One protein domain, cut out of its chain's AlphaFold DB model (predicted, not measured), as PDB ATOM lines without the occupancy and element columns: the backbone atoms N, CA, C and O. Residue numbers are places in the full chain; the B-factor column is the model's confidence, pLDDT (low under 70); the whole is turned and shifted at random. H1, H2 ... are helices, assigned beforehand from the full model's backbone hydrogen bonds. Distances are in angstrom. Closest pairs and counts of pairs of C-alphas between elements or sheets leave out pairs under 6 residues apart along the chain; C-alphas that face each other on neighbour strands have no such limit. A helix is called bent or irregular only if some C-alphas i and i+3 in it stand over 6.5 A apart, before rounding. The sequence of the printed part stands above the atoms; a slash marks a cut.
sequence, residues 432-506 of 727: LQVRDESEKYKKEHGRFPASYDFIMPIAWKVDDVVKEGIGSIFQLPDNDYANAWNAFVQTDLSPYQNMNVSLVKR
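Overview. This is residues 432 to 506 of the 727 residues of an uncharacterized protein of Trichuris trichiura (UniProt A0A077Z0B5). A loose helical hairpin of H1 and the longer H2 is crossed near the middle of H2 by a third, bent helix, H3, whose far end, residues 498 to 505, sticks out on its own. The link after H2 loops out and brings the chain back, and the first arm, H3a, runs inward past the start of H1. The 75 printed residues hold three named helices, H1, H2 and H3, and no named strand, an all-helix class. The whole is flat, spanning 41 by 35 by 16 A, and only just loose, close to compact, with a radius of gyration of the C-alphas of 13.9 A.

Arrangement. Start with H1, residues 432 to 445, and H2, residues 450 to 469: this hairpin touches through residues 434 to 438 and 451 to 455 alone, closest at the C-alphas of Ser 438 and Tyr 452, 6.0 A, at a shallow tilt of 28 degrees, opposite ways. H2 is irregular, but only just: C-alphas 466 and 469 are 6.55 A apart. By its hydrogen bonds H3, residues 479 to 505, was assigned as one helix, but it is bent, with C-alphas 491 and 494 6.8 A apart; its arms H3a, residues 479 to 491, and H3b, residues 494 to 505, stand at a steep tilt of 41 degrees. H1 and H3a only just touch, with 3 pairs of C-alphas within 8 A, the closest Leu 432 and Trp 485 at 7.3 A. H2 and H3b are close but not clearly touching, about perpendicular at 89 degrees; their closest C-alphas, of Trp 460 and Gln 497, are 7.4 A apart. H1 and H3b are apart. Each O i to N i+4 pair is within hydrogen-bond range in H1 and H3b, against 13 of 16 in H2 and 8 of 9 in H3a.

Along the chain. Find C-alpha 432 at (-13.897, -25.788, -27.076); H1 runs 19.7 A from there. H2 runs 31.0 A to C-alpha 469 at (-2.789, -6.740, -29.612). H3a covers 18.8 A and H3b 16.1 A, ending at C-alpha 505 at (14.844, -25.860, -27.915).

Size, cuts and confidence. The farthest C-alphas, of His 445 and Ser 472, are 41.5 A apart. The printed part has no cut; the link H1 to H2 is tight, and H2 to H3 is short. Look for pLDDT under 70 at residues 468 to 481 and 500 to 506.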
ATOM      1  N   LEU A 432     -13.411 -25.184 -28.319       92.80
ATOM      2  CA  LEU A 432     -13.897 -25.788 -27.076       92.80
ATOM      3  C   LEU A 432     -14.804 -26.996 -27.347       92.80
ATOM      4  O   LEU A 432     -14.659 -28.021 -26.683       92.80
ATOM      5  N   GLN A 433     -15.666 -26.923 -28.364       93.04
ATOM      6  CA  GLN A 433     -16.516 -28.041 -28.775       93.04
ATOM      7  C   GLN A 433     -15.680 -29.248 -29.225       93.04
ATOM      8  O   GLN A 433     -15.875 -30.348 -28.707       93.04
ATOM      9  N   VAL A 434     -14.714 -29.051 -30.132       92.57
ATOM     10  CA  VAL A 434     -13.838 -30.138 -30.609       92.57
ATOM     11  C   VAL A 434     -13.066 -30.760 -29.448       92.57
ATOM     12  O   VAL A 434     -12.879 -31.979 -29.403       92.57
ATOM     13  N   ARG A 435     -12.626 -29.943 -28.487       92.10
ATOM     14  CA  ARG A 435     -11.940 -30.403 -27.278       92.10
ATOM     15  C   ARG A 435     -12.847 -31.272 -26.402       92.10
ATOM     16  O   ARG A 435     -12.441 -32.377 -26.042       92.10
ATOM     17  N   ASP A 436     -14.069 -30.835 -26.117       92.31
ATOM     18  CA  ASP A 436     -15.020 -31.584 -25.284       92.31
ATOM     19  C   ASP A 436     -15.463 -32.903 -25.952       92.31
ATOM     20  O   ASP A 436     -15.533 -33.955 -25.302       92.31
ATOM     21  N   GLU A 437     -15.688 -32.890 -27.267       91.20
ATOM     22  CA  GLU A 437     -15.975 -34.092 -28.062       91.20
ATOM     23  C   GLU A 437     -14.786 -35.063 -28.074       91.20
ATOM     24  O   GLU A 437     -14.960 -36.274 -27.906       91.20
ATOM     25  N   SER A 438     -13.565 -34.539 -28.188       91.12
ATOM     26  CA  SER A 438     -12.331 -35.329 -28.137       91.12
ATOM     27  C   SER A 438     -12.103 -35.962 -26.765       91.12
ATOM     28  O   SER A 438     -11.669 -37.114 -26.680       91.12
ATOM     29  N   GLU A 439     -12.428 -35.259 -25.677       91.25
ATOM     30  CA  GLU A 439     -12.410 -35.831 -24.327       91.25
ATOM     31  C   GLU A 439     -13.431 -36.954 -24.162       91.25
ATOM     32  O   GLU A 439     -13.127 -37.982 -23.547       91.25
ATOM     33  N   LYS A 440     -14.642 -36.779 -24.700       91.47
ATOM     34  CA  LYS A 440     -15.666 -37.828 -24.695       91.47
ATOM     35  C   LYS A 440     -15.187 -39.053 -25.474       91.47
ATOM     36  O   LYS A 440     -15.227 -40.161 -24.941       91.47
ATOM     37  N   TYR A 441     -14.642 -38.850 -26.671       89.44
ATOM     38  CA  TYR A 441     -14.064 -39.922 -27.478       89.44
ATOM     39  C   TYR A 441     -12.939 -40.650 -26.731       89.44
ATOM     40  O   TYR A 441     -12.913 -41.880 -26.711       89.44
ATOM     41  N   LYS A 442     -12.055 -39.913 -26.044       90.70
ATOM     42  CA  LYS A 442     -10.988 -40.487 -25.211       90.70
ATOM     43  C   LYS A 442     -11.519 -41.322 -24.053       90.70
ATOM     44  O   LYS A 442     -10.948 -42.374 -23.775       90.70
ATOM     45  N   LYS A 443     -12.594 -40.892 -23.389       92.70
ATOM     46  CA  LYS A 443     -13.247 -41.685 -22.332       92.70
ATOM     47  C   LYS A 443     -13.794 -43.008 -22.879       92.70
ATOM     48  O   LYS A 443     -13.729 -44.013 -22.180       92.70
ATOM     49  N   GLU A 444     -14.294 -43.011 -24.113       89.77
ATOM     50  CA  GLU A 444     -14.872 -44.193 -24.768       89.77
ATOM     51  C   GLU A 444     -13.815 -45.134 -25.384       89.77
ATOM     52  O   GLU A 444     -13.969 -46.351 -25.313       89.77
ATOM     53  N   HIS A 445     -12.733 -44.596 -25.958       87.97
ATOM     54  CA  HIS A 445     -11.760 -45.351 -26.766       87.97
ATOM     55  C   HIS A 445     -10.344 -45.408 -26.167       87.97
ATOM     56  O   HIS A 445      -9.446 -46.002 -26.762       87.97
ATOM     57  N   GLY A 446     -10.105 -44.768 -25.019       87.95
ATOM     58  CA  GLY A 446      -8.812 -44.746 -24.322       87.95
ATOM     59  C   GLY A 446      -7.749 -43.814 -24.922       87.95
ATOM     60  O   GLY A 446      -6.682 -43.656 -24.335       87.95
ATOM     61  N   ARG A 447      -8.028 -43.162 -26.056       87.50
ATOM     62  CA  ARG A 447      -7.108 -42.251 -26.760       87.50
ATOM     63  C   ARG A 447      -7.850 -41.059 -27.349       87.50
ATOM     64  O   ARG A 447      -9.032 -41.173 -27.656       87.50
ATOM     65  N   PHE A 448      -7.160 -39.940 -27.543       88.40
ATOM     66  CA  PHE A 448      -7.744 -38.815 -28.270       88.40
ATOM     67  C   PHE A 448      -7.936 -39.152 -29.763       88.40
ATOM     68  O   PHE A 448      -7.161 -39.941 -30.316       88.40
ATOM     69  N   PRO A 449      -8.971 -38.594 -30.412       89.15
ATOM     70  CA  PRO A 449      -9.109 -38.641 -31.863       89.15
ATOM     71  C   PRO A 449      -8.093 -37.694 -32.526       89.15
ATOM     72  O   PRO A 449      -7.553 -36.798 -31.879       89.15
ATOM     73  N   ALA A 450      -7.861 -37.864 -33.830       88.17
ATOM     74  CA  ALA A 450      -6.929 -37.020 -34.583       88.17
ATOM     75  C   ALA A 450      -7.332 -35.534 -34.560       88.17
ATOM     76  O   ALA A 450      -6.465 -34.667 -34.554       88.17
ATOM     77  N   SER A 451      -8.633 -35.226 -34.499       90.78
ATOM     78  CA  SER A 451      -9.152 -33.852 -34.410       90.78
ATOM     79  C   SER A 451      -8.562 -33.062 -33.246       90.78
ATOM     80  O   SER A 451      -8.351 -31.860 -33.395       90.78
ATOM     81  N   TYR A 452      -8.231 -33.723 -32.131       91.59
ATOM     82  CA  TYR A 452      -7.550 -33.084 -31.009       91.59
ATOM     83  C   TYR A 452      -6.162 -32.572 -31.416       91.59
ATOM     84  O   TYR A 452      -5.823 -31.426 -31.145       91.59
ATOM     85  N   ASP A 453      -5.376 -33.370 -32.136       88.28
ATOM     86  CA  ASP A 453      -4.029 -32.973 -32.560       88.28
ATOM     87  C   ASP A 453      -4.061 -31.826 -33.586       88.28
ATOM     88  O   ASP A 453      -3.186 -30.960 -33.567       88.28
ATOM     89  N   PHE A 454      -5.085 -31.780 -34.448       90.09
ATOM     90  CA  PHE A 454      -5.245 -30.730 -35.463       90.09
ATOM     91  C   PHE A 454      -5.877 -29.438 -34.931       90.09
ATOM     92  O   PHE A 454      -5.611 -28.375 -35.488       90.09
ATOM     93  N   ILE A 455      -6.673 -29.482 -33.856       92.05
ATOM     94  CA  ILE A 455      -7.257 -28.262 -33.276       92.05
ATOM     95  C   ILE A 455      -6.252 -27.489 -32.411       92.05
ATOM     96  O   ILE A 455      -6.352 -26.268 -32.310       92.05
ATOM     97  N   MET A 456      -5.256 -28.157 -31.815       90.68
ATOM     98  CA  MET A 456      -4.298 -27.503 -30.907       90.68
ATOM     99  C   MET A 456      -3.434 -26.416 -31.577       90.68
ATOM    100  O   MET A 456      -3.291 -25.351 -30.978       90.68
ATOM    101  N   PRO A 457      -2.887 -26.596 -32.800       86.17
ATOM    102  CA  PRO A 457      -2.191 -25.519 -33.508       86.17
ATOM    103  C   PRO A 457      -3.081 -24.304 -33.792       86.17
ATOM    104  O   PRO A 457      -2.633 -23.171 -33.625       86.17
ATOM    105  N   ILE A 458      -4.351 -24.527 -34.161       87.13
ATOM    106  CA  ILE A 458      -5.334 -23.452 -34.371       87.13
ATOM    107  C   ILE A 458      -5.584 -22.719 -33.052       87.13
ATOM    108  O   ILE A 458      -5.521 -21.495 -33.000       87.13
ATOM    109  N   ALA A 459      -5.823 -23.466 -31.974       89.38
ATOM    110  CA  ALA A 459      -6.060 -22.916 -30.647       89.38
ATOM    111  C   ALA A 459      -4.873 -22.086 -30.142       89.38
ATOM    112  O   ALA A 459      -5.070 -21.004 -29.593       89.38
ATOM    113  N   TRP A 460      -3.645 -22.563 -30.374       87.49
ATOM    114  CA  TRP A 460      -2.427 -21.817 -30.069       87.49
ATOM    115  C   TRP A 460      -2.395 -20.517 -30.869       87.49
ATOM    116  O   TRP A 460      -2.249 -19.452 -30.278       87.49
ATOM    117  N   LYS A 461      -2.629 -20.568 -32.183       82.21
ATOM    118  CA  LYS A 461      -2.632 -19.355 -33.003       82.21
ATOM    119  C   LYS A 461      -3.665 -18.332 -32.537       82.21
ATOM    120  O   LYS A 461      -3.345 -17.157 -32.424       82.21
ATOM    121  N   VAL A 462      -4.881 -18.775 -32.229       83.21
ATOM    122  CA  VAL A 462      -5.949 -17.920 -31.688       83.21
ATOM    123  C   VAL A 462      -5.512 -17.265 -30.374       83.21
ATOM    124  O   VAL A 462      -5.703 -16.065 -30.201       83.21
ATOM    125  N   ASP A 463      -4.892 -18.023 -29.467       84.40
ATOM    126  CA  ASP A 463      -4.379 -17.511 -28.191       84.40
ATOM    127  C   ASP A 463      -3.236 -16.492 -28.376       84.40
ATOM    128  O   ASP A 463      -3.236 -15.450 -27.720       84.40
ATOM    129  N   ASP A 464      -2.310 -16.739 -29.308       79.24
ATOM    130  CA  ASP A 464      -1.233 -15.798 -29.653       79.24
ATOM    131  C   ASP A 464      -1.812 -14.481 -30.196       79.24
ATOM    132  O   ASP A 464      -1.479 -13.401 -29.705       79.24
ATOM    133  N   VAL A 465      -2.770 -14.564 -31.122       73.94
ATOM    134  CA  VAL A 465      -3.464 -13.399 -31.696       73.94
ATOM    135  C   VAL A 465      -4.198 -12.580 -30.629       73.94
ATOM    136  O   VAL A 465      -4.149 -11.346 -30.634       73.94
ATOM    137  N   VAL A 466      -4.868 -13.247 -29.686       75.96
ATOM    138  CA  VAL A 466      -5.554 -12.582 -28.568       75.96
ATOM    139  C   VAL A 466      -4.550 -11.860 -27.659       75.96
ATOM    140  O   VAL A 466      -4.821 -10.735 -27.227       75.96
ATOM    141  N   LYS A 467      -3.381 -12.460 -27.396       75.99
ATOM    142  CA  LYS A 467      -2.319 -11.875 -26.558       75.99
ATOM    143  C   LYS A 467      -1.606 -10.691 -27.213       75.99
ATOM    144  O   LYS A 467      -1.232  -9.758 -26.503       75.99
ATOM    145  N   GLU A 468      -1.400 -10.714 -28.529       65.96
ATOM    146  CA  GLU A 468      -0.507  -9.769 -29.215       65.96
ATOM    147  C   GLU A 468      -1.054  -8.355 -29.420       65.96
ATOM    148  O   GLU A 468      -0.269  -7.428 -29.637       65.96
ATOM    149  N   GLY A 469      -2.360  -8.112 -29.332       53.91
ATOM    150  CA  GLY A 469      -2.789  -6.740 -29.612       53.91
ATOM    151  C   GLY A 469      -4.258  -6.426 -29.633       53.91
ATOM    152  O   GLY A 469      -4.603  -5.270 -29.875       53.91
ATOM    153  N   ILE A 470      -5.131  -7.370 -29.304       52.34
ATOM    154  CA  ILE A 470      -6.540  -7.048 -29.153       52.34
ATOM    155  C   ILE A 470      -6.849  -6.666 -27.697       52.34
ATOM    156  O   ILE A 470      -7.771  -7.172 -27.060       52.34
ATOM    157  N   GLY A 471      -6.082  -5.704 -27.172       44.24
ATOM    158  CA  GLY A 471      -6.226  -5.137 -25.824       44.24
ATOM    159  C   GLY A 471      -7.568  -4.434 -25.555       44.24
ATOM    160  O   GLY A 471      -7.743  -3.836 -24.497       44.24
ATOM    161  N   SER A 472      -8.523  -4.503 -26.491       47.20
ATOM    162  CA  SER A 472      -9.868  -3.930 -26.398       47.20
ATOM    163  C   SER A 472     -11.019  -4.889 -26.756       47.20
ATOM    164  O   SER A 472     -12.161  -4.443 -26.710       47.20
ATOM    165  N   ILE A 473     -10.786  -6.177 -27.067       43.90
ATOM    166  CA  ILE A 473     -11.873  -7.159 -27.354       43.90
ATOM    167  C   ILE A 473     -12.263  -7.981 -26.107       43.90
ATOM    168  O   ILE A 473     -12.936  -8.999 -26.183       43.90
ATOM    169  N   PHE A 474     -12.008  -7.461 -24.901       46.52
ATOM    170  CA  PHE A 474     -12.650  -7.945 -23.662       46.52
ATOM    171  C   PHE A 474     -14.151  -7.584 -23.556       46.52
ATOM    172  O   PHE A 474     -14.671  -7.277 -22.487       46.52
ATOM    173  N   GLN A 475     -14.862  -7.666 -24.676       51.46
ATOM    174  CA  GLN A 475     -16.266  -8.046 -24.719       51.46
ATOM    175  C   GLN A 475     -16.358  -9.290 -25.606       51.46
ATOM    176  O   GLN A 475     -16.983  -9.256 -26.662       51.46
ATOM    177  N   LEU A 476     -15.686 -10.381 -25.204       53.23
ATOM    178  CA  LEU A 476     -16.060 -11.700 -25.711       53.23
ATOM    179  C   LEU A 476     -17.578 -11.822 -25.508       53.23
ATOM    180  O   LEU A 476     -18.042 -11.558 -24.391       53.23
ATOM    181  N   PRO A 477     -18.357 -12.141 -26.553       49.10
ATOM    182  CA  PRO A 477     -19.781 -12.360 -26.388       49.10
ATOM    183  C   PRO A 477     -19.959 -13.500 -25.381       49.10
ATOM    184  O   PRO A 477     -19.408 -14.580 -25.569       49.10
ATOM    185  N   ASP A 478     -20.688 -13.222 -24.302       55.71
ATOM    186  CA  ASP A 478     -20.946 -14.099 -23.156       55.71
ATOM    187  C   ASP A 478     -19.731 -14.426 -22.254       55.71
ATOM    188  O   ASP A 478     -18.773 -15.105 -22.626       55.71
ATOM    189  N   ASN A 479     -19.825 -14.002 -20.982       54.01
ATOM    190  CA  ASN A 479     -18.849 -14.270 -19.908       54.01
ATOM    191  C   ASN A 479     -18.516 -15.764 -19.717       54.01
ATOM    192  O   ASN A 479     -17.481 -16.093 -19.130       54.01
ATOM    193  N   ASP A 480     -19.376 -16.665 -20.188       64.51
ATOM    194  CA  ASP A 480     -19.226 -18.103 -19.986       64.51
ATOM    195  C   ASP A 480     -18.059 -18.680 -20.807       64.51
ATOM    196  O   ASP A 480     -17.309 -19.522 -20.302       64.51
ATOM    197  N   TYR A 481     -17.814 -18.169 -22.021       69.54
ATOM    198  CA  TYR A 481     -16.718 -18.659 -22.867       69.54
ATOM    199  C   TYR A 481     -15.350 -18.178 -22.401       69.54
ATOM    200  O   TYR A 481     -14.381 -18.920 -22.513       69.54
ATOM    201  N   ALA A 482     -15.255 -16.973 -21.836       71.79
ATOM    202  CA  ALA A 482     -13.982 -16.438 -21.354       71.79
ATOM    203  C   ALA A 482     -13.385 -17.318 -20.242       71.79
ATOM    204  O   ALA A 482     -12.190 -17.614 -20.244       71.79
ATOM    205  N   ASN A 483     -14.223 -17.779 -19.309       78.80
ATOM    206  CA  ASN A 483     -13.790 -18.677 -18.241       78.80
ATOM    207  C   ASN A 483     -13.419 -20.063 -18.781       78.80
ATOM    208  O   ASN A 483     -12.378 -20.598 -18.400       78.80
ATOM    209  N   ALA A 484     -14.234 -20.625 -19.681       85.27
ATOM    210  CA  ALA A 484     -13.960 -21.919 -20.307       85.27
ATOM    211  C   ALA A 484     -12.667 -21.894 -21.139       85.27
ATOM    212  O   ALA A 484     -11.841 -22.797 -21.023       85.27
ATOM    213  N   TRP A 485     -12.451 -20.826 -21.909       87.60
ATOM    214  CA  TRP A 485     -11.234 -20.604 -22.682       87.60
ATOM    215  C   TRP A 485     -10.012 -20.476 -21.781       87.60
ATOM    216  O   TRP A 485      -9.040 -21.195 -21.972       87.60
ATOM    217  N   ASN A 486     -10.063 -19.626 -20.751       85.14
ATOM    218  CA  ASN A 486      -8.946 -19.467 -19.818       85.14
ATOM    219  C   ASN A 486      -8.610 -20.779 -19.093       85.14
ATOM    220  O   ASN A 486      -7.431 -21.080 -18.891       85.14
ATOM    221  N   ALA A 487      -9.623 -21.571 -18.729       88.48
ATOM    222  CA  ALA A 487      -9.419 -22.900 -18.162       88.48
ATOM    223  C   ALA A 487      -8.718 -23.824 -19.167       88.48
ATOM    224  O   ALA A 487      -7.673 -24.376 -18.840       88.48
ATOM    225  N   PHE A 488      -9.225 -23.916 -20.399       91.29
ATOM    226  CA  PHE A 488      -8.617 -24.689 -21.485       91.29
ATOM    227  C   PHE A 488      -7.164 -24.269 -21.772       91.29
ATOM    228  O   PHE A 488      -6.279 -25.120 -21.897       91.29
ATOM    229  N   VAL A 489      -6.885 -22.962 -21.810       88.28
ATOM    230  CA  VAL A 489      -5.533 -22.430 -22.024       88.28
ATOM    231  C   VAL A 489      -4.583 -22.909 -20.928       88.28
ATOM    232  O   VAL A 489      -3.448 -23.285 -21.214       88.28
ATOM    233  N   GLN A 490      -5.030 -22.925 -19.673       88.76
ATOM    234  CA  GLN A 490      -4.218 -23.375 -18.542       88.76
ATOM    235  C   GLN A 490      -4.065 -24.899 -18.488       88.76
ATOM    236  O   GLN A 490      -2.974 -25.380 -18.176       88.76
ATOM    237  N   THR A 491      -5.133 -25.654 -18.757       89.74
ATOM    238  CA  THR A 491      -5.148 -27.112 -18.569       89.74
ATOM    239  C   THR A 491      -4.548 -27.874 -19.740       89.74
ATOM    240  O   THR A 491      -3.853 -28.861 -19.512       89.74
ATOM    241  N   ASP A 492      -4.792 -27.416 -20.968       90.53
ATOM    242  CA  ASP A 492      -4.535 -28.196 -22.180       90.53
ATOM    243  C   ASP A 492      -3.512 -27.476 -23.074       90.53
ATOM    244  O   ASP A 492      -2.468 -28.042 -23.416       90.53
ATOM    245  N   LEU A 493      -3.753 -26.195 -23.386       89.17
ATOM    246  CA  LEU A 493      -2.951 -25.458 -24.368       89.17
ATOM    247  C   LEU A 493      -1.550 -25.095 -23.861       89.17
ATOM    248  O   LEU A 493      -0.570 -25.289 -24.575       89.17
ATOM    249  N   SER A 494      -1.417 -24.601 -22.628       88.89
ATOM    250  CA  SER A 494      -0.114 -24.224 -22.057       88.89
ATOM    251  C   SER A 494       0.819 -25.438 -21.909       88.89
ATOM    252  O   SER A 494       1.995 -25.335 -22.277       88.89
ATOM    253  N   PRO A 495       0.359 -26.614 -21.426       88.18
ATOM    254  CA  PRO A 495       1.161 -27.838 -21.474       88.18
ATOM    255  C   PRO A 495       1.571 -28.240 -22.894       88.18
ATOM    256  O   PRO A 495       2.737 -28.580 -23.111       88.18
ATOM    257  N   TYR A 496       0.652 -28.150 -23.859       84.54
ATOM    258  CA  TYR A 496       0.931 -28.428 -25.270       84.54
ATOM    259  C   TYR A 496       2.010 -27.489 -25.843       84.54
ATOM    260  O   TYR A 496       3.007 -27.954 -26.403       84.54
ATOM    261  N   GLN A 497       1.877 -26.176 -25.622       83.43
ATOM    262  CA  GLN A 497       2.855 -25.152 -26.010       83.43
ATOM    263  C   GLN A 497       4.230 -25.437 -25.396       83.43
ATOM    264  O   GLN A 497       5.237 -25.472 -26.103       83.43
ATOM    265  N   ASN A 498       4.294 -25.717 -24.092       81.30
ATOM    266  CA  ASN A 498       5.550 -26.024 -23.403       81.30
ATOM    267  C   ASN A 498       6.225 -27.286 -23.958       81.30
ATOM    268  O   ASN A 498       7.448 -27.307 -24.141       81.30
ATOM    269  N   MET A 499       5.444 -28.325 -24.268       76.25
ATOM    270  CA  MET A 499       5.963 -29.544 -24.882       76.25
ATOM    271  C   MET A 499       6.560 -29.258 -26.265       76.25
ATOM    272  O   MET A 499       7.669 -29.719 -26.550       76.25
ATOM    273  N   ASN A 500       5.892 -28.455 -27.093       68.23
ATOM    274  CA  ASN A 500       6.366 -28.120 -28.437       68.23
ATOM    275  C   ASN A 500       7.554 -27.147 -28.437       68.23
ATOM    276  O   ASN A 500       8.532 -27.378 -29.146       68.23
ATOM    277  N   VAL A 501       7.566 -26.134 -27.571       63.92
ATOM    278  CA  VAL A 501       8.727 -25.241 -27.404       63.92
ATOM    279  C   VAL A 501       9.954 -26.025 -26.923       63.92
ATOM    280  O   VAL A 501      11.077 -25.755 -27.356       63.92
ATOM    281  N   SER A 502       9.770 -27.034 -26.064       41.85
ATOM    282  CA  SER A 502      10.875 -27.885 -25.599       41.85
ATOM    283  C   SER A 502      11.502 -28.735 -26.713       41.85
ATOM    284  O   SER A 502      12.693 -29.044 -26.647       41.85
ATOM    285  N   LEU A 503      10.733 -29.074 -27.754       39.95
ATOM    286  CA  LEU A 503      11.235 -29.782 -28.934       39.95
ATOM    287  C   LEU A 503      12.095 -28.885 -29.805       39.95
ATOM    288  O   LEU A 503      13.185 -29.291 -30.198       39.95
ATOM    289  N   VAL A 504      11.636 -27.655 -30.038       36.27
ATOM    290  CA  VAL A 504      12.386 -26.656 -30.805       36.27
ATOM    291  C   VAL A 504      13.679 -26.281 -30.070       36.27
ATOM    292  O   VAL A 504      14.739 -26.218 -30.685       36.27
ATOM    293  N   LYS A 505      13.648 -26.145 -28.735       33.90
ATOM    294  CA  LYS A 505      14.844 -25.860 -27.915       33.90
ATOM    295  C   LYS A 505      15.826 -27.031 -27.777       33.90
ATOM    296  O   LYS A 505      16.966 -26.805 -27.386       33.90
ATOM    297  N   ARG A 506      15.412 -28.274 -28.058       31.43
ATOM    298  CA  ARG A 506      16.322 -29.439 -28.094       31.43
ATOM    299  C   ARG A 506      17.101 -29.554 -29.403       31.43
ATOM    300  O   ARG A 506      18.006 -30.387 -29.473       31.43
TER     301      ARG A 506